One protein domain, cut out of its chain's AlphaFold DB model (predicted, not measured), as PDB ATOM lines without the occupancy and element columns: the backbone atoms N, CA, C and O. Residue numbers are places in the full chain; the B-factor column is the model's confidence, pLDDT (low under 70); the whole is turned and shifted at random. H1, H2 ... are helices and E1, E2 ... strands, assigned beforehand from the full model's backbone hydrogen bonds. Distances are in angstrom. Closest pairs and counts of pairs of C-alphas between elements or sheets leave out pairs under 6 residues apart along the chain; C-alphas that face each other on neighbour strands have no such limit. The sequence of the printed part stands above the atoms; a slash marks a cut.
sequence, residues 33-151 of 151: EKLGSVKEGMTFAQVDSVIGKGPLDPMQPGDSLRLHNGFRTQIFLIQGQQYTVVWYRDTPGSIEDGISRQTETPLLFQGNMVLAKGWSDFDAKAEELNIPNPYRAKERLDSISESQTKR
ATOM      1  N   GLU A  33      95.082   6.251   1.858       86.25
ATOM      2  CA  GLU A  33      96.315   5.535   2.207       86.25
ATOM      3  C   GLU A  33      97.569   6.349   1.865       86.25
ATOM      4  O   GLU A  33      98.390   6.620   2.741       86.25
ATOM      5  N   LYS A  34      97.694   6.815   0.616       87.94
ATOM      6  CA  LYS A  34      98.846   7.611   0.157       87.94
ATOM      7  C   LYS A  34      98.945   8.951   0.882       87.94
ATOM      8  O   LYS A  34      99.998   9.329   1.391       87.94
ATOM      9  N   LEU A  35      97.827   9.660   0.979       91.12
ATOM     10  CA  LEU A  35      97.739  10.969   1.608       91.12
ATOM     11  C   LEU A  35      97.847  10.900   3.134       91.12
ATOM     12  O   LEU A  35      98.081  11.930   3.765       91.12
ATOM     13  N   GLY A  36      97.722   9.722   3.752       89.12
ATOM     14  CA  GLY A  36      97.923   9.527   5.190       89.12
ATOM     15  C   GLY A  36      99.302   9.991   5.671       89.12
ATOM     16  O   GLY A  36      99.418  10.544   6.765       89.12
ATOM     17  N   SER A  37     100.321   9.858   4.819       90.94
ATOM     18  CA  SER A  37     101.696  10.285   5.101       90.94
ATOM     19  C   SER A  37     101.938  11.780   4.877       90.94
ATOM     20  O   SER A  37     102.920  12.309   5.393       90.94
ATOM     21  N   VAL A  38     101.057  12.469   4.144       93.62
ATOM     22  CA  VAL A  38     101.159  13.914   3.893       93.62
ATOM     23  C   VAL A  38     100.729  14.686   5.138       93.62
ATOM     24  O   VAL A  38      99.630  14.470   5.666       93.62
ATOM     25  N   LYS A  39     101.596  15.599   5.586       93.50
ATOM     26  CA  LYS A  39     101.417  16.436   6.780       93.50
ATOM     27  C   LYS A  39     101.609  17.911   6.438       93.50
ATOM     28  O   LYS A  39     102.323  18.238   5.492       93.50
ATOM     29  N   GLU A  40     101.006  18.784   7.238       94.56
ATOM     30  CA  GLU A  40     101.281  20.222   7.190       94.56
ATOM     31  C   GLU A  40     102.785  20.505   7.327       94.56
ATOM     32  O   GLU A  40     103.515  19.780   8.008       94.56
ATOM     33  N   GLY A  41     103.254  21.540   6.630       96.94
ATOM     34  CA  GLY A  41     104.666  21.919   6.576       96.94
ATOM     35  C   GLY A  41     105.530  21.088   5.621       96.94
ATOM     36  O   GLY A  41     106.656  21.496   5.337       96.94
ATOM     37  N   MET A  42     105.037  19.966   5.079       97.69
ATOM     38  CA  MET A  42     105.763  19.239   4.029       97.69
ATOM     39  C   MET A  42     105.916  20.095   2.774       97.69
ATOM     40  O   MET A  42     105.004  20.833   2.404       97.69
ATOM     41  N   THR A  43     107.054  19.979   2.096       97.38
ATOM     42  CA  THR A  43     107.294  20.699   0.842       97.38
ATOM     43  C   THR A  43     106.618  20.020  -0.348       97.38
ATOM     44  O   THR A  43     106.343  18.821  -0.292       97.38
ATOM     45  N   PHE A  44     106.423  20.736  -1.464       94.25
ATOM     46  CA  PHE A  44     105.954  20.120  -2.717       94.25
ATOM     47  C   PHE A  44     106.756  18.873  -3.095       94.25
ATOM     48  O   PHE A  44     106.171  17.831  -3.352       94.25
ATOM     49  N   ALA A  45     108.089  18.941  -3.045       95.75
ATOM     50  CA  ALA A  45     108.950  17.812  -3.402       95.75
ATOM     51  C   ALA A  45     108.765  16.595  -2.474       95.75
ATOM     52  O   ALA A  45     108.814  15.445  -2.919       95.75
ATOM     53  N   GLN A  46     108.540  16.837  -1.177       97.19
ATOM     54  CA  GLN A  46     108.225  15.768  -0.228       97.19
ATOM     55  C   GLN A  46     106.857  15.156  -0.525       97.19
ATOM     56  O   GLN A  46     106.726  13.934  -0.504       97.19
ATOM     57  N   VAL A  47     105.858  15.984  -0.844       96.88
ATOM     58  CA  VAL A  47     104.534  15.500  -1.242       96.88
ATOM     59  C   VAL A  47     104.615  14.699  -2.537       96.88
ATOM     60  O   VAL A  47     104.092  13.591  -2.569       96.88
ATOM     61  N   ASP A  48     105.323  15.181  -3.559       95.62
ATOM     62  CA  ASP A  48     105.504  14.490  -4.843       95.62
ATOM     63  C   ASP A  48     106.127  13.104  -4.665       95.62
ATOM     64  O   ASP A  48     105.713  12.142  -5.313       95.62
ATOM     65  N   SER A  49     107.068  12.981  -3.726       95.81
ATOM     66  CA  SER A  49     107.686  11.700  -3.369       95.81
ATOM     67  C   SER A  49     106.697  10.718  -2.725       95.81
ATOM     68  O   SER A  49     106.900   9.509  -2.802       95.81
ATOM     69  N   VAL A  50     105.632  11.219  -2.091       94.94
ATOM     70  CA  VAL A  50     104.574  10.410  -1.466       94.94
ATOM     71  C   VAL A  50     103.469  10.061  -2.464       94.94
ATOM     72  O   VAL A  50     103.026   8.914  -2.516       94.94
ATOM     73  N   ILE A  51     102.995  11.039  -3.241       94.12
ATOM     74  CA  ILE A  51     101.817  10.868  -4.105       94.12
ATOM     75  C   ILE A  51     102.157  10.280  -5.479       94.12
ATOM     76  O   ILE A  51     101.305   9.622  -6.084       94.12
ATOM     77  N   GLY A  52     103.404  10.439  -5.933       94.56
ATOM     78  CA  GLY A  52     103.883   9.957  -7.226       94.56
ATOM     79  C   GLY A  52     103.279  10.720  -8.407       94.56
ATOM     80  O   GLY A  52     102.794  11.834  -8.247       94.56
ATOM     81  N   LYS A  53     103.325  10.123  -9.606       95.38
ATOM     82  CA  LYS A  53     102.678  10.673 -10.807       95.38
ATOM     83  C   LYS A  53     101.167  10.414 -10.752       95.38
ATOM     84  O   LYS A  53     100.739   9.284 -10.513       95.38
ATOM     85  N   GLY A  54     100.380  11.451 -11.001       95.19
ATOM     86  CA  GLY A  54      98.932  11.398 -11.135       95.19
ATOM     87  C   GLY A  54      98.458  10.846 -12.485       95.19
ATOM     88  O   GLY A  54      99.249  10.703 -13.423       95.19
ATOM     89  N   PRO A  55      97.161  10.519 -12.592       95.50
ATOM     90  CA  PRO A  55      96.614   9.777 -13.723       95.50
ATOM     91  C   PRO A  55      96.123  10.669 -14.877       95.50
ATOM     92  O   PRO A  55      95.508  10.151 -15.808       95.50
ATOM     93  N   LEU A  56      96.324  11.991 -14.813       94.81
ATOM     94  CA  LEU A  56      95.966  12.903 -15.900       94.81
ATOM     95  C   LEU A  56      97.154  13.113 -16.833       94.81
ATOM     96  O   LEU A  56      98.251  13.454 -16.389       94.81
ATOM     97  N   ASP A  57      96.895  12.996 -18.129       91.94
ATOM     98  CA  ASP A  57      97.832  13.385 -19.175       91.94
ATOM     99  C   ASP A  57      97.297  14.635 -19.902       91.94
ATOM    100  O   ASP A  57      96.082  14.782 -20.075       91.94
ATOM    101  N   PRO A  58      98.175  15.567 -20.313       89.56
ATOM    102  CA  PRO A  58      97.764  16.741 -21.072       89.56
ATOM    103  C   PRO A  58      97.264  16.318 -22.459       89.56
ATOM    104  O   PRO A  58      97.970  15.628 -23.194       89.56
ATOM    105  N   MET A  59      96.059  16.750 -22.834       88.69
ATOM    106  CA  MET A  59      95.476  16.452 -24.148       88.69
ATOM    107  C   MET A  59      95.711  17.591 -25.148       88.69
ATOM    108  O   MET A  59      95.660  17.374 -26.359       88.69
ATOM    109  N   GLN A  60      95.979  18.800 -24.652       88.44
ATOM    110  CA  GLN A  60      96.235  20.001 -25.443       88.44
ATOM    111  C   GLN A  60      97.467  20.760 -24.918       88.44
ATOM    112  O   GLN A  60      97.794  20.662 -23.737       88.44
ATOM    113  N   PRO A  61      98.146  21.584 -25.741       83.19
ATOM    114  CA  PRO A  61      99.350  22.308 -25.315       83.19
ATOM    115  C   PRO A  61      99.178  23.182 -24.056       83.19
ATOM    116  O   PRO A  61     100.134  23.366 -23.308       83.19
ATOM    117  N   GLY A  62      97.972  23.707 -23.806       84.56
ATOM    118  CA  GLY A  62      97.671  24.533 -22.628       84.56
ATOM    119  C   GLY A  62      97.450  23.748 -21.329       84.56
ATOM    120  O   GLY A  62      97.534  24.322 -20.243       84.56
ATOM    121  N   ASP A  63      97.209  22.442 -21.419       88.62
ATOM    122  CA  ASP A  63      96.867  21.594 -20.275       88.62
ATOM    123  C   ASP A  63      98.041  21.389 -19.325       88.62
ATOM    124  O   ASP A  63      97.861  21.326 -18.110       88.62
ATOM    125  N   SER A  64      99.258  21.356 -19.866       87.31
ATOM    126  CA  SER A  64     100.486  21.173 -19.091       87.31
ATOM    127  C   SER A  64     100.677  22.249 -18.019       87.31
ATOM    128  O   SER A  64     101.292  21.981 -16.996       87.31
ATOM    129  N   LEU A  65     100.131  23.456 -18.221       88.81
ATOM    130  CA  LEU A  65     100.191  24.548 -17.241       88.81
ATOM    131  C   LEU A  65      99.198  24.370 -16.082       88.81
ATOM    132  O   LEU A  65      99.348  24.994 -15.036       88.81
ATOM    133  N   ARG A  66      98.170  23.542 -16.284       92.56
ATOM    134  CA  ARG A  66      97.109  23.229 -15.313       92.56
ATOM    135  C   ARG A  66      97.362  21.902 -14.604       92.56
ATOM    136  O   ARG A  66      96.512  21.452 -13.836       92.56
ATOM    137  N   LEU A  67      98.493  21.260 -14.895       94.25
ATOM    138  CA  LEU A  67      98.903  19.997 -14.313       94.25
ATOM    139  C   LEU A  67     100.208  20.161 -13.534       94.25
ATOM    140  O   LEU A  67     101.173  20.744 -14.014       94.25
ATOM    141  N   HIS A  68     100.262  19.549 -12.359       93.31
ATOM    142  CA  HIS A  68     101.490  19.279 -11.623       93.31
ATOM    143  C   HIS A  68     101.621  17.775 -11.467       93.31
ATOM    144  O   HIS A  68     100.783  17.141 -10.829       93.31
ATOM    145  N   ASN A  69     102.642  17.201 -12.100       93.31
ATOM    146  CA  ASN A  69     102.925  15.768 -12.051       93.31
ATOM    147  C   ASN A  69     101.696  14.873 -12.341       93.31
ATOM    148  O   ASN A  69     101.507  13.851 -11.694       93.31
ATOM    149  N   GLY A  70     100.825  15.264 -13.277       94.62
ATOM    150  CA  GLY A  70      99.611  14.509 -13.624       94.62
ATOM    151  C   GLY A  70      98.413  14.712 -12.685       94.62
ATOM    152  O   GLY A  70      97.426  13.982 -12.780       94.62
ATOM    153  N   PHE A  71      98.470  15.702 -11.792       96.19
ATOM    154  CA  PHE A  71      97.335  16.175 -10.997       96.19
ATOM    155  C   PHE A  71      96.937  17.578 -11.416       96.19
ATOM    156  O   PHE A  71      97.791  18.401 -11.731       96.19
ATOM    157  N   ARG A  72      95.642  17.884 -11.376       95.81
ATOM    158  CA  ARG A  72      95.159  19.230 -11.682       95.81
ATOM    159  C   ARG A  72      95.628  20.213 -10.617       95.81
ATOM    160  O   ARG A  72      95.549  19.914  -9.425       95.81
ATOM    161  N   THR A  73      96.030  21.404 -11.042       95.31
ATOM    162  CA  THR A  73      96.424  22.491 -10.149       95.31
ATOM    163  C   THR A  73      95.674  23.782 -10.410       95.31
ATOM    164  O   THR A  73      95.247  24.081 -11.526       95.31
ATOM    165  N   GLN A  74      95.501  24.556  -9.344       94.69
ATOM    166  CA  GLN A  74      94.994  25.922  -9.398       94.69
ATOM    167  C   GLN A  74      95.863  26.807  -8.517       94.69
ATOM    168  O   GLN A  74      96.187  26.435  -7.391       94.69
ATOM    169  N   ILE A  75      96.241  27.971  -9.037       94.94
ATOM    170  CA  ILE A  75      97.097  28.933  -8.346       94.94
ATOM    171  C   ILE A  75      96.277  30.189  -8.064       94.94
ATOM    172  O   ILE A  75      95.627  30.730  -8.958       94.94
ATOM    173  N   PHE A  76      96.333  30.658  -6.824       95.38
ATOM    174  CA  PHE A  76      95.675  31.867  -6.351       95.38
ATOM    175  C   PHE A  76      96.721  32.820  -5.775       95.38
ATOM    176  O   PHE A  76      97.607  32.406  -5.029       95.38
ATOM    177  N   LEU A  77      96.608  34.103  -6.108       95.00
ATOM    178  CA  LEU A  77      97.427  35.169  -5.534       95.00
ATOM    179  C   LEU A  77      96.539  36.013  -4.626       95.00
ATOM    180  O   LEU A  77      95.669  36.740  -5.102       95.00
ATOM    181  N   ILE A  78      96.740  35.893  -3.317       94.31
ATOM    182  CA  ILE A  78      95.895  36.517  -2.297       94.31
ATOM    183  C   ILE A  78      96.807  37.288  -1.354       94.31
ATOM    184  O   ILE A  78      97.727  36.718  -0.778       94.31
ATOM    185  N   GLN A  79      96.586  38.600  -1.235       92.38
ATOM    186  CA  GLN A  79      97.392  39.484  -0.377       92.38
ATOM    187  C   GLN A  79      98.915  39.373  -0.629       92.38
ATOM    188  O   GLN A  79      99.723  39.444   0.293       92.38
ATOM    189  N   GLY A  80      99.318  39.168  -1.888       92.75
ATOM    190  CA  GLY A  80     100.728  39.009  -2.271       92.75
ATOM    191  C   GLY A  80     101.337  37.640  -1.941       92.75
ATOM    192  O   GLY A  80     102.522  37.439  -2.189       92.75
ATOM    193  N   GLN A  81     100.550  36.700  -1.416       95.50
ATOM    194  CA  GLN A  81     100.954  35.318  -1.170       95.50
ATOM    195  C   GLN A  81     100.391  34.393  -2.248       95.50
ATOM    196  O   GLN A  81      99.245  34.541  -2.682       95.50
ATOM    197  N   GLN A  82     101.203  33.426  -2.673       95.75
ATOM    198  CA  GLN A  82     100.776  32.384  -3.598       95.75
ATOM    199  C   GLN A  82     100.222  31.188  -2.827       95.75
ATOM    200  O   GLN A  82     100.911  30.612  -1.981       95.75
ATOM    201  N   TYR A  83      99.010  30.785  -3.187       97.31
ATOM    202  CA  TYR A  83      98.384  29.551  -2.745       97.31
ATOM    203  C   TYR A  83      98.191  28.631  -3.939       97.31
ATOM    204  O   TYR A  83      97.648  29.046  -4.961       97.31
ATOM    205  N   THR A  84      98.614  27.380  -3.813       97.31
ATOM    206  CA  THR A  84      98.431  26.378  -4.864       97.31
ATOM    207  C   THR A  84      97.559  25.260  -4.326       97.31
ATOM    208  O   THR A  84      97.844  24.716  -3.264       97.31
ATOM    209  N   VAL A  85      96.511  24.895  -5.054       97.12
ATOM    210  CA  VAL A  85      95.708  23.705  -4.763       97.12
ATOM    211  C   VAL A  85      96.076  22.629  -5.766       97.12
ATOM    212  O   VAL A  85      95.969  22.857  -6.970       97.12
ATOM    213  N   VAL A  86      96.499  21.470  -5.273       97.00
ATOM    214  CA  VAL A  86      96.641  20.245  -6.063       97.00
ATOM    215  C   VAL A  86      95.431  19.366  -5.787       97.00
ATOM    216  O   VAL A  86      95.138  19.045  -4.634       97.00
ATOM    217  N   TRP A  87      94.731  18.964  -6.840       96.12
ATOM    218  CA  TRP A  87      93.578  18.075  -6.753       96.12
ATOM    219  C   TRP A  87      94.048  16.634  -6.941       96.12
ATOM    220  O   TRP A  87      94.207  16.154  -8.067       96.12
ATOM    221  N   TYR A  88      94.335  15.963  -5.825       96.12
ATOM    222  CA  TYR A  88      94.761  14.569  -5.832       96.12
ATOM    223  C   TYR A  88      93.617  13.677  -6.315       96.12
ATOM    224  O   TYR A  88      92.509  13.797  -5.804       96.12
ATOM    225  N   ARG A  89      93.894  12.747  -7.233       94.94
ATOM    226  CA  ARG A  89      92.937  11.736  -7.702       94.94
ATOM    227  C   ARG A  89      93.631  10.411  -8.001       94.94
ATOM    228  O   ARG A  89      94.769  10.413  -8.462       94.94
ATOM    229  N   ASP A  90      92.943   9.295  -7.780       92.94
ATOM    230  CA  ASP A  90      93.476   7.952  -8.064       92.94
ATOM    231  C   ASP A  90      93.131   7.460  -9.475       92.94
ATOM    232  O   ASP A  90      93.886   6.699 -10.078       92.94
ATOM    233  N   THR A  91      91.985   7.882 -10.010       91.75
ATOM    234  CA  THR A  91      91.448   7.370 -11.273       91.75
ATOM    235  C   THR A  91      91.770   8.291 -12.452       91.75
ATOM    236  O   THR A  91      91.798   9.515 -12.278       91.75
ATOM    237  N   PRO A  92      91.965   7.745 -13.670       92.94
ATOM    238  CA  PRO A  92      92.076   8.541 -14.893       92.94
ATOM    239  C   PRO A  92      90.857   9.434 -15.130       92.94
ATOM    240  O   PRO A  92      89.781   9.198 -14.579       92.94
ATOM    241  N   GLY A  93      91.024  10.446 -15.977       90.00
ATOM    242  CA  GLY A  93      89.948  11.329 -16.416       90.00
ATOM    243  C   GLY A  93      90.478  12.499 -17.229       90.00
ATOM    244  O   GLY A  93      91.552  12.409 -17.822       90.00
ATOM    245  N   SER A  94      89.725  13.594 -17.237       89.88
ATOM    246  CA  SER A  94      90.058  14.809 -17.971       89.88
ATOM    247  C   SER A  94      90.299  15.997 -17.040       89.88
ATOM    248  O   SER A  94      89.770  16.104 -15.929       89.88
ATOM    249  N   ILE A  95      91.087  16.955 -17.520       90.12
ATOM    250  CA  ILE A  95      91.251  18.275 -16.895       90.12
ATOM    251  C   ILE A  95      89.952  19.099 -16.981       90.12
ATOM    252  O   ILE A  95      89.763  20.038 -16.208       90.12
ATOM    253  N   GLU A  96      89.036  18.713 -17.867       89.56
ATOM    254  CA  GLU A  96      87.720  19.340 -18.013       89.56
ATOM    255  C   GLU A  96      86.658  18.746 -17.076       89.56
ATOM    256  O   GLU A  96      85.583  19.326 -16.929       89.56
ATOM    257  N   ASP A  97      86.947  17.627 -16.396       89.25
ATOM    258  CA  ASP A  97      86.022  17.046 -15.415       89.25
ATOM    259  C   ASP A  97      85.717  18.068 -14.307       89.25
ATOM    260  O   ASP A  97      86.597  18.817 -13.875       89.25
ATOM    261  N   GLY A  98      84.490  18.099 -13.792       87.56
ATOM    262  CA  GLY A  98      84.184  18.916 -12.617       87.56
ATOM    263  C   GLY A  98      84.942  18.417 -11.384       87.56
ATOM    264  O   GLY A  98      84.966  17.215 -11.137       87.56
ATOM    265  N   ILE A  99      85.515  19.333 -10.593       90.12
ATOM    266  CA  ILE A  99      86.144  18.983  -9.308       90.12
ATOM    267  C   ILE A  99      85.046  18.542  -8.338       90.12
ATOM    268  O   ILE A  99      84.084  19.282  -8.111       90.12
ATOM    269  N   SER A 100      85.194  17.359  -7.751       87.56
ATOM    270  CA  SER A 100      84.205  16.750  -6.869       87.56
ATOM    271  C   SER A 100      84.843  16.043  -5.674       87.56
ATOM    272  O   SER A 100      85.985  15.588  -5.717       87.56
ATOM    273  N   ARG A 101      84.074  15.904  -4.587       88.62
ATOM    274  CA  ARG A 101      84.530  15.183  -3.387       88.62
ATOM    275  C   ARG A 101      84.673  13.680  -3.619       88.62
ATOM    276  O   ARG A 101      85.375  13.016  -2.871       88.62
ATOM    277  N   GLN A 102      83.989  13.156  -4.633       86.94
ATOM    278  CA  GLN A 102      83.952  11.740  -4.983       86.94
ATOM    279  C   GLN A 102      85.194  11.302  -5.763       86.94
ATOM    280  O   GLN A 102      85.539  10.123  -5.759       86.94
ATOM    281  N   THR A 103      85.836  12.235  -6.468       90.44
ATOM    282  CA  THR A 103      86.943  11.946  -7.388       90.44
ATOM    283  C   THR A 103      88.253  12.583  -6.973       90.44
ATOM    284  O   THR A 103      89.302  12.080  -7.378       90.44
ATOM    285  N   GLU A 104      88.220  13.643  -6.162       93.50
ATOM    286  CA  GLU A 104      89.420  14.365  -5.769       93.50
ATOM    287  C   GLU A 104      89.518  14.644  -4.268       93.50
ATOM    288  O   GLU A 104      88.521  14.801  -3.564       93.50
ATOM    289  N   THR A 105      90.757  14.793  -3.802       95.06
ATOM    290  CA  THR A 105      91.109  15.282  -2.468       95.06
ATOM    291  C   THR A 105      92.027  16.505  -2.605       95.06
ATOM    292  O   THR A 105      93.076  16.402  -3.244       95.06
ATOM    293  N   PRO A 106      91.688  17.670  -2.022       95.69
ATOM    294  CA  PRO A 106      92.528  18.860  -2.124       95.69
ATOM    295  C   PRO A 106      93.786  18.756  -1.260       95.69
ATOM    296  O   PRO A 106      93.728  18.352  -0.097       95.69
ATOM    297  N   LEU A 107      94.909  19.209  -1.809       96.88
ATOM    298  CA  LEU A 107      96.127  19.555  -1.083       96.88
ATOM    299  C   LEU A 107      96.397  21.041  -1.307       96.88
ATOM    300  O   LEU A 107      96.694  21.458  -2.427       96.88
ATOM    301  N   LEU A 108      96.256  21.843  -0.256       97.25
ATOM    302  CA  LEU A 108      96.496  23.280  -0.296       97.25
ATOM    303  C   LEU A 108      97.916  23.573   0.169       97.25
ATOM    304  O   LEU A 108      98.323  23.146   1.247       97.25
ATOM    305  N   PHE A 109      98.629  24.367  -0.615       98.12
ATOM    306  CA  PHE A 109      99.971  24.838  -0.329       98.12
ATOM    307  C   PHE A 109      99.974  26.354  -0.188       98.12
ATOM    308  O   PHE A 109      99.295  27.047  -0.945       98.12
ATOM    309  N   GLN A 110     100.783  26.863   0.737       97.25
ATOM    310  CA  GLN A 110     101.173  28.268   0.802       97.25
ATOM    311  C   GLN A 110     102.653  28.366   0.434       97.25
ATOM    312  O   GLN A 110     103.517  27.793   1.104       97.25
ATOM    313  N   GLY A 111     102.952  29.057  -0.666       94.44
ATOM    314  CA  GLY A 111     104.273  28.996  -1.282       94.44
ATOM    315  C   GLY A 111     104.642  27.548  -1.619       94.44
ATOM    316  O   GLY A 111     104.023  26.933  -2.483       94.44
ATOM    317  N   ASN A 112     105.639  27.000  -0.918       94.94
ATOM    318  CA  ASN A 112     106.147  25.648  -1.156       94.94
ATOM    319  C   ASN A 112     105.685  24.602  -0.125       94.94
ATOM    320  O   ASN A 112     106.103  23.453  -0.221       94.94
ATOM    321  N   MET A 113     104.892  24.976   0.884       97.62
ATOM    322  CA  MET A 113     104.573  24.100   2.020       97.62
ATOM    323  C   MET A 113     103.085  23.780   2.101       97.62
ATOM    324  O   MET A 113     102.254  24.649   1.842       97.62
ATOM    325  N   VAL A 114     102.753  22.552   2.504       97.62
ATOM    326  CA  VAL A 114     101.374  22.121   2.764       97.62
ATOM    327  C   VAL A 114     100.793  22.944   3.909       97.62
ATOM    328  O   VAL A 114     101.332  22.949   5.016       97.62
ATOM    329  N   LEU A 115      99.672  23.598   3.628       97.19
ATOM    330  CA  LEU A 115      98.861  24.348   4.579       97.19
ATOM    331  C   LEU A 115      97.619  23.565   5.017       97.19
ATOM    332  O   LEU A 115      97.208  23.691   6.162       97.19
ATOM    333  N   ALA A 116      97.005  22.793   4.118       95.25
ATOM    334  CA  ALA A 116      95.838  21.973   4.442       95.25
ATOM    335  C   ALA A 116      95.744  20.747   3.534       95.25
ATOM    336  O   ALA A 116      96.216  20.757   2.392       95.25
ATOM    337  N   LYS A 117      95.090  19.696   4.030       93.94
ATOM    338  CA  LYS A 117      94.859  18.452   3.298       93.94
ATOM    339  C   LYS A 117      93.437  17.966   3.516       93.94
ATOM    340  O   LYS A 117      92.977  17.827   4.639       93.94
ATOM    341  N   GLY A 118      92.798  17.550   2.434       92.69
ATOM    342  CA  GLY A 118      91.454  17.010   2.485       92.69
ATOM    343  C   GLY A 118      90.395  18.091   2.611       92.69
ATOM    344  O   GLY A 118      90.670  19.250   2.914       92.69
ATOM    345  N   TRP A 119      89.160  17.701   2.312       91.31
ATOM    346  CA  TRP A 119      88.064  18.648   2.139       91.31
ATOM    347  C   TRP A 119      87.728  19.437   3.399       91.31
ATOM    348  O   TRP A 119      87.473  20.625   3.289       91.31
ATOM    349  N   SER A 120      87.769  18.813   4.578       89.81
ATOM    350  CA  SER A 120      87.458  19.501   5.839       89.81
ATOM    351  C   SER A 120      88.399  20.685   6.084       89.81
ATOM    352  O   SER A 120      87.948  21.816   6.261       89.81
ATOM    353  N   ASP A 121      89.708  20.435   6.030       92.38
ATOM    354  CA  ASP A 121      90.716  21.460   6.310       92.38
ATOM    355  C   ASP A 121      90.785  22.483   5.169       92.38
ATOM    356  O   ASP A 121      90.935  23.685   5.404       92.38
ATOM    357  N   PHE A 122      90.606  22.025   3.923       93.38
ATOM    358  CA  PHE A 122      90.509  22.903   2.761       93.38
ATOM    359  C   PHE A 122      89.304  23.840   2.840       93.38
ATOM    360  O   PHE A 122      89.467  25.022   2.577       93.38
ATOM    361  N   ASP A 123      88.115  23.357   3.210       91.88
ATOM    362  CA  ASP A 123      86.907  24.183   3.283       91.88
ATOM    363  C   ASP A 123      87.081  25.323   4.294       91.88
ATOM    364  O   ASP A 123      86.757  26.472   3.984       91.88
ATOM    365  N   ALA A 124      87.637  25.012   5.469       91.19
ATOM    366  CA  ALA A 124      87.927  25.997   6.506       91.19
ATOM    367  C   ALA A 124      88.954  27.037   6.027       91.19
ATOM    368  O   ALA A 124      88.727  28.240   6.154       91.19
ATOM    369  N   LYS A 125      90.060  26.590   5.413       93.69
ATOM    370  CA  LYS A 125      91.096  27.498   4.899       93.69
ATOM    371  C   LYS A 125      90.653  28.300   3.687       93.69
ATOM    372  O   LYS A 125      91.035  29.458   3.556       93.69
ATOM    373  N   ALA A 126      89.843  27.722   2.811       92.88
ATOM    374  CA  ALA A 126      89.319  28.416   1.648       92.88
ATOM    375  C   ALA A 126      88.374  29.550   2.059       92.88
ATOM    376  O   ALA A 126      88.424  30.625   1.470       92.88
ATOM    377  N   GLU A 127      87.563  29.337   3.096       92.31
ATOM    378  CA  GLU A 127      86.732  30.384   3.687       92.31
ATOM    379  C   GLU A 127      87.575  31.482   4.350       92.31
ATOM    380  O   GLU A 127      87.387  32.655   4.038       92.31
ATOM    381  N   GLU A 128      88.550  31.109   5.186       93.56
ATOM    382  CA  GLU A 128      89.464  32.052   5.855       93.56
ATOM    383  C   GLU A 128      90.224  32.936   4.849       93.56
ATOM    384  O   GLU A 128      90.352  34.147   5.033       93.56
ATOM    385  N   LEU A 129      90.712  32.331   3.763       93.81
ATOM    386  CA  LEU A 129      91.574  32.981   2.778       93.81
ATOM    387  C   LEU A 129      90.810  33.563   1.582       93.81
ATOM    388  O   LEU A 129      91.432  34.173   0.719       93.81
ATOM    389  N   ASN A 130      89.486  33.403   1.509       91.56
ATOM    390  CA  ASN A 130      88.672  33.730   0.330       91.56
ATOM    391  C   ASN A 130      89.130  33.018  -0.963       91.56
ATOM    392  O   ASN A 130      89.045  33.576  -2.060       91.56
ATOM    393  N   ILE A 131      89.602  31.773  -0.855       92.00
ATOM    394  CA  ILE A 131      89.876  30.927  -2.022       92.00
ATOM    395  C   ILE A 131      88.534  30.402  -2.563       92.00
ATOM    396  O   ILE A 131      87.745  29.837  -1.799       92.00
ATOM    397  N   PRO A 132      88.246  30.539  -3.872       88.44
ATOM    398  CA  PRO A 132      87.049  29.963  -4.472       88.44
ATOM    399  C   PRO A 132      86.968  28.451  -4.239       88.44
ATOM    400  O   PRO A 132      87.824  27.688  -4.685       88.44
ATOM    401  N   ASN A 133      85.904  28.015  -3.567       84.88
ATOM    402  CA  ASN A 133      85.627  26.603  -3.350       84.88
ATOM    403  C   ASN A 133      84.663  26.096  -4.442       84.88
ATOM    404  O   ASN A 133      83.496  26.512  -4.452       84.88
ATOM    405  N   PRO A 134      85.114  25.209  -5.352       78.31
ATOM    406  CA  PRO A 134      84.301  24.744  -6.478       78.31
ATOM    407  C   PRO A 134      83.035  24.004  -6.027       78.31
ATOM    408  O   PRO A 134      82.026  24.023  -6.728       78.31
ATOM    409  N   TYR A 135      83.052  23.410  -4.832       70.81
ATOM    410  CA  TYR A 135      81.924  22.667  -4.287       70.81
ATOM    411  C   TYR A 135      80.867  23.587  -3.653       70.81
ATOM    412  O   TYR A 135      79.688  23.495  -3.991       70.81
ATOM    413  N   ARG A 136      81.273  24.554  -2.814       68.50
ATOM    414  CA  ARG A 136      80.322  25.513  -2.210       68.50
ATOM    415  C   ARG A 136      79.637  26.405  -3.250       68.50
ATOM    416  O   ARG A 136      78.497  26.819  -3.054       68.50
ATOM    417  N   ALA A 137      80.320  26.716  -4.354       62.47
ATOM    418  CA  ALA A 137      79.709  27.445  -5.463       62.47
ATOM    419  C   ALA A 137      78.550  26.649  -6.087       62.47
ATOM    420  O   ALA A 137      77.500  27.224  -6.365       62.47
ATOM    421  N   LYS A 138      78.714  25.330  -6.238       62.75
ATOM    422  CA  LYS A 138      77.682  24.441  -6.772       62.75
ATOM    423  C   LYS A 138      76.489  24.291  -5.824       62.75
ATOM    424  O   LYS A 138      75.369  24.538  -6.250       62.75
ATOM    425  N   GLU A 139      76.715  24.021  -4.536       63.28
ATOM    426  CA  GLU A 139      75.627  23.919  -3.541       63.28
ATOM    427  C   GLU A 139      74.780  25.201  -3.458       63.28
ATOM    428  O   GLU A 139      73.554  25.162  -3.319       63.28
ATOM    429  N   ARG A 140      75.423  26.369  -3.588       61.06
ATOM    430  CA  ARG A 140      74.713  27.650  -3.640       61.06
ATOM    431  C   ARG A 140      73.827  27.763  -4.883       61.06
ATOM    432  O   ARG A 140      72.698  28.225  -4.779       61.06
ATOM    433  N   LEU A 141      74.328  27.373  -6.052       64.00
ATOM    434  CA  LEU A 141      73.552  27.423  -7.294       64.00
ATOM    435  C   LEU A 141      72.371  26.445  -7.261       64.00
ATOM    436  O   LEU A 141      71.256  26.824  -7.626       64.00
ATOM    437  N   ASP A 142      72.598  25.235  -6.756       68.06
ATOM    438  CA  ASP A 142      71.573  24.196  -6.657       68.06
ATOM    439  C   ASP A 142      70.455  24.619  -5.683       68.06
ATOM    440  O   ASP A 142      69.274  24.562  -6.030       68.06
ATOM    441  N   SER A 143      70.801  25.174  -4.513       65.12
ATOM    442  CA  SER A 143      69.807  25.682  -3.546       65.12
ATOM    443  C   SER A 143      68.994  26.876  -4.063       65.12
ATOM    444  O   SER A 143      67.791  26.971  -3.796       65.12
ATOM    445  N   ILE A 144      69.604  27.773  -4.849       68.19
ATOM    446  CA  ILE A 144      68.872  28.857  -5.520       68.19
ATOM    447  C   ILE A 144      67.876  28.269  -6.525       68.19
ATOM    448  O   ILE A 144      66.706  28.648  -6.497       68.19
ATOM    449  N   SER A 145      68.297  27.318  -7.360       70.12
ATOM    450  CA  SER A 145      67.435  26.657  -8.350       70.12
ATOM    451  C   SER A 145      66.226  25.956  -7.710       70.12
ATOM    452  O   SER A 145      65.077  26.164  -8.120       70.12
ATOM    453  N   GLU A 146      66.449  25.203  -6.630       68.75
ATOM    454  CA  GLU A 146      65.373  24.547  -5.879       68.75
ATOM    455  C   GLU A 146      64.387  25.552  -5.262       68.75
ATOM    456  O   GLU A 146      63.178  25.309  -5.247       68.75
ATOM    457  N   SER A 147      64.878  26.703  -4.787       66.81
ATOM    458  CA  SER A 147      64.028  27.754  -4.211       66.81
ATOM    459  C   SER A 147      63.130  28.449  -5.242       66.81
ATOM    460  O   SER A 147      62.041  28.903  -4.890       66.81
ATOM    461  N   GLN A 148      63.562  28.521  -6.506       64.88
ATOM    462  CA  GLN A 148      62.792  29.119  -7.605       64.88
ATOM    463  C   GLN A 148      61.757  28.148  -8.184       64.88
ATOM    464  O   GLN A 148      60.707  28.582  -8.635       64.88
ATOM    465  N   THR A 149      62.026  26.841  -8.133       61.03
ATOM    466  CA  THR A 149      61.124  25.799  -8.663       61.03
ATOM    467  C   THR A 149      59.953  25.491  -7.715       61.03
ATOM    468  O   THR A 149      58.942  24.938  -8.130       61.03
ATOM    469  N   LYS A 150      60.072  25.848  -6.428       57.25
ATOM    470  CA  LYS A 150      59.019  25.680  -5.406       57.25
ATOM    471  C   LYS A 150      58.071  26.889  -5.268       57.25
ATOM    472  O   LYS A 150      57.326  26.944  -4.289       57.25
ATOM    473  N   ARG A 151      58.112  27.854  -6.190       48.09
ATOM    474  CA  ARG A 151      57.160  28.977  -6.279       48.09
ATOM    475  C   ARG A 151      56.209  28.776  -7.446       48.09
ATOM    476  O   ARG A 151      55.049  29.214  -7.298       48.09
TER     477      ARG A 151
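This is residues 33 to 151 of the 151 residues of an uncharacterized protein of Gemmatimonas aurantiaca (UniProt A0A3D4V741). A strongly twisted sheet of four strands has H3 packed over one face and the short H1 over the opposite face, and from this compact body residues 137 to 151, mostly H4, stick out as a long arm. The printed part has 119 residues, in the order H1 H2 E1 E2 E3 E4 H3 H4. The antiparallel sheet E1 - E2 - E3 - E4 is a meander, each strand the neighbour of the one before; the class is mixed, helices and strands. The whole is compact, with a radius of gyration of the C-alphas of 15.4 A, but elongated by the arm, spanning 53 by 33 by 30 A.

H1 is residues 44 to 51, starting at C-alpha 44 (105.954, 20.120, -2.717), and H2 is 63 to 66. E1, 71 to 78, is 22.2 A long; E2, 81 to 88, 22.1 A; E3, 105 to 110, 16.8 A; E4 is 113 to 117. H3, 118 to 129, measures 16.0 A. H4, 134 to 149, measures 23.3 A and ends at C-alpha 149 (61.124, 25.799, -8.663).

E1 and E2 form a hairpin, with N 76 and O 83 2.8 A apart, within hydrogen-bond range. So do E2 and E3, with N 86 and O 107 at 2.9 A, and E3 and E4, with N 110 and O 113 at 2.9 A. H1 is on the sheet at a height of 8.9 A; its closest C-alpha pair with E4 is Phe 44 and Met 113, 6.3 A. H2 only grazes the sheet. H3, on the opposite face from H1, has a height of 7.6 A and runs along the strands, at 3 degrees to E4 on the local plane; its closest C-alphas with E3 are Gly 118 and Pro 106, 5.1 A. H4 is not on the sheet and is apart from H3. Every O i to N i+4 pair is within hydrogen-bond range in H1 and H3, and 11 of 12 in H4; H2 is too short for one.

The C-alphas of Ser 49 and Arg 151, the two farthest apart, are 53.5 A apart. The printed part has no cut. The links H1 to H2 and E2 to E3 are long. pLDDT is under 70 at residues 136 to 144 and 146 to 151.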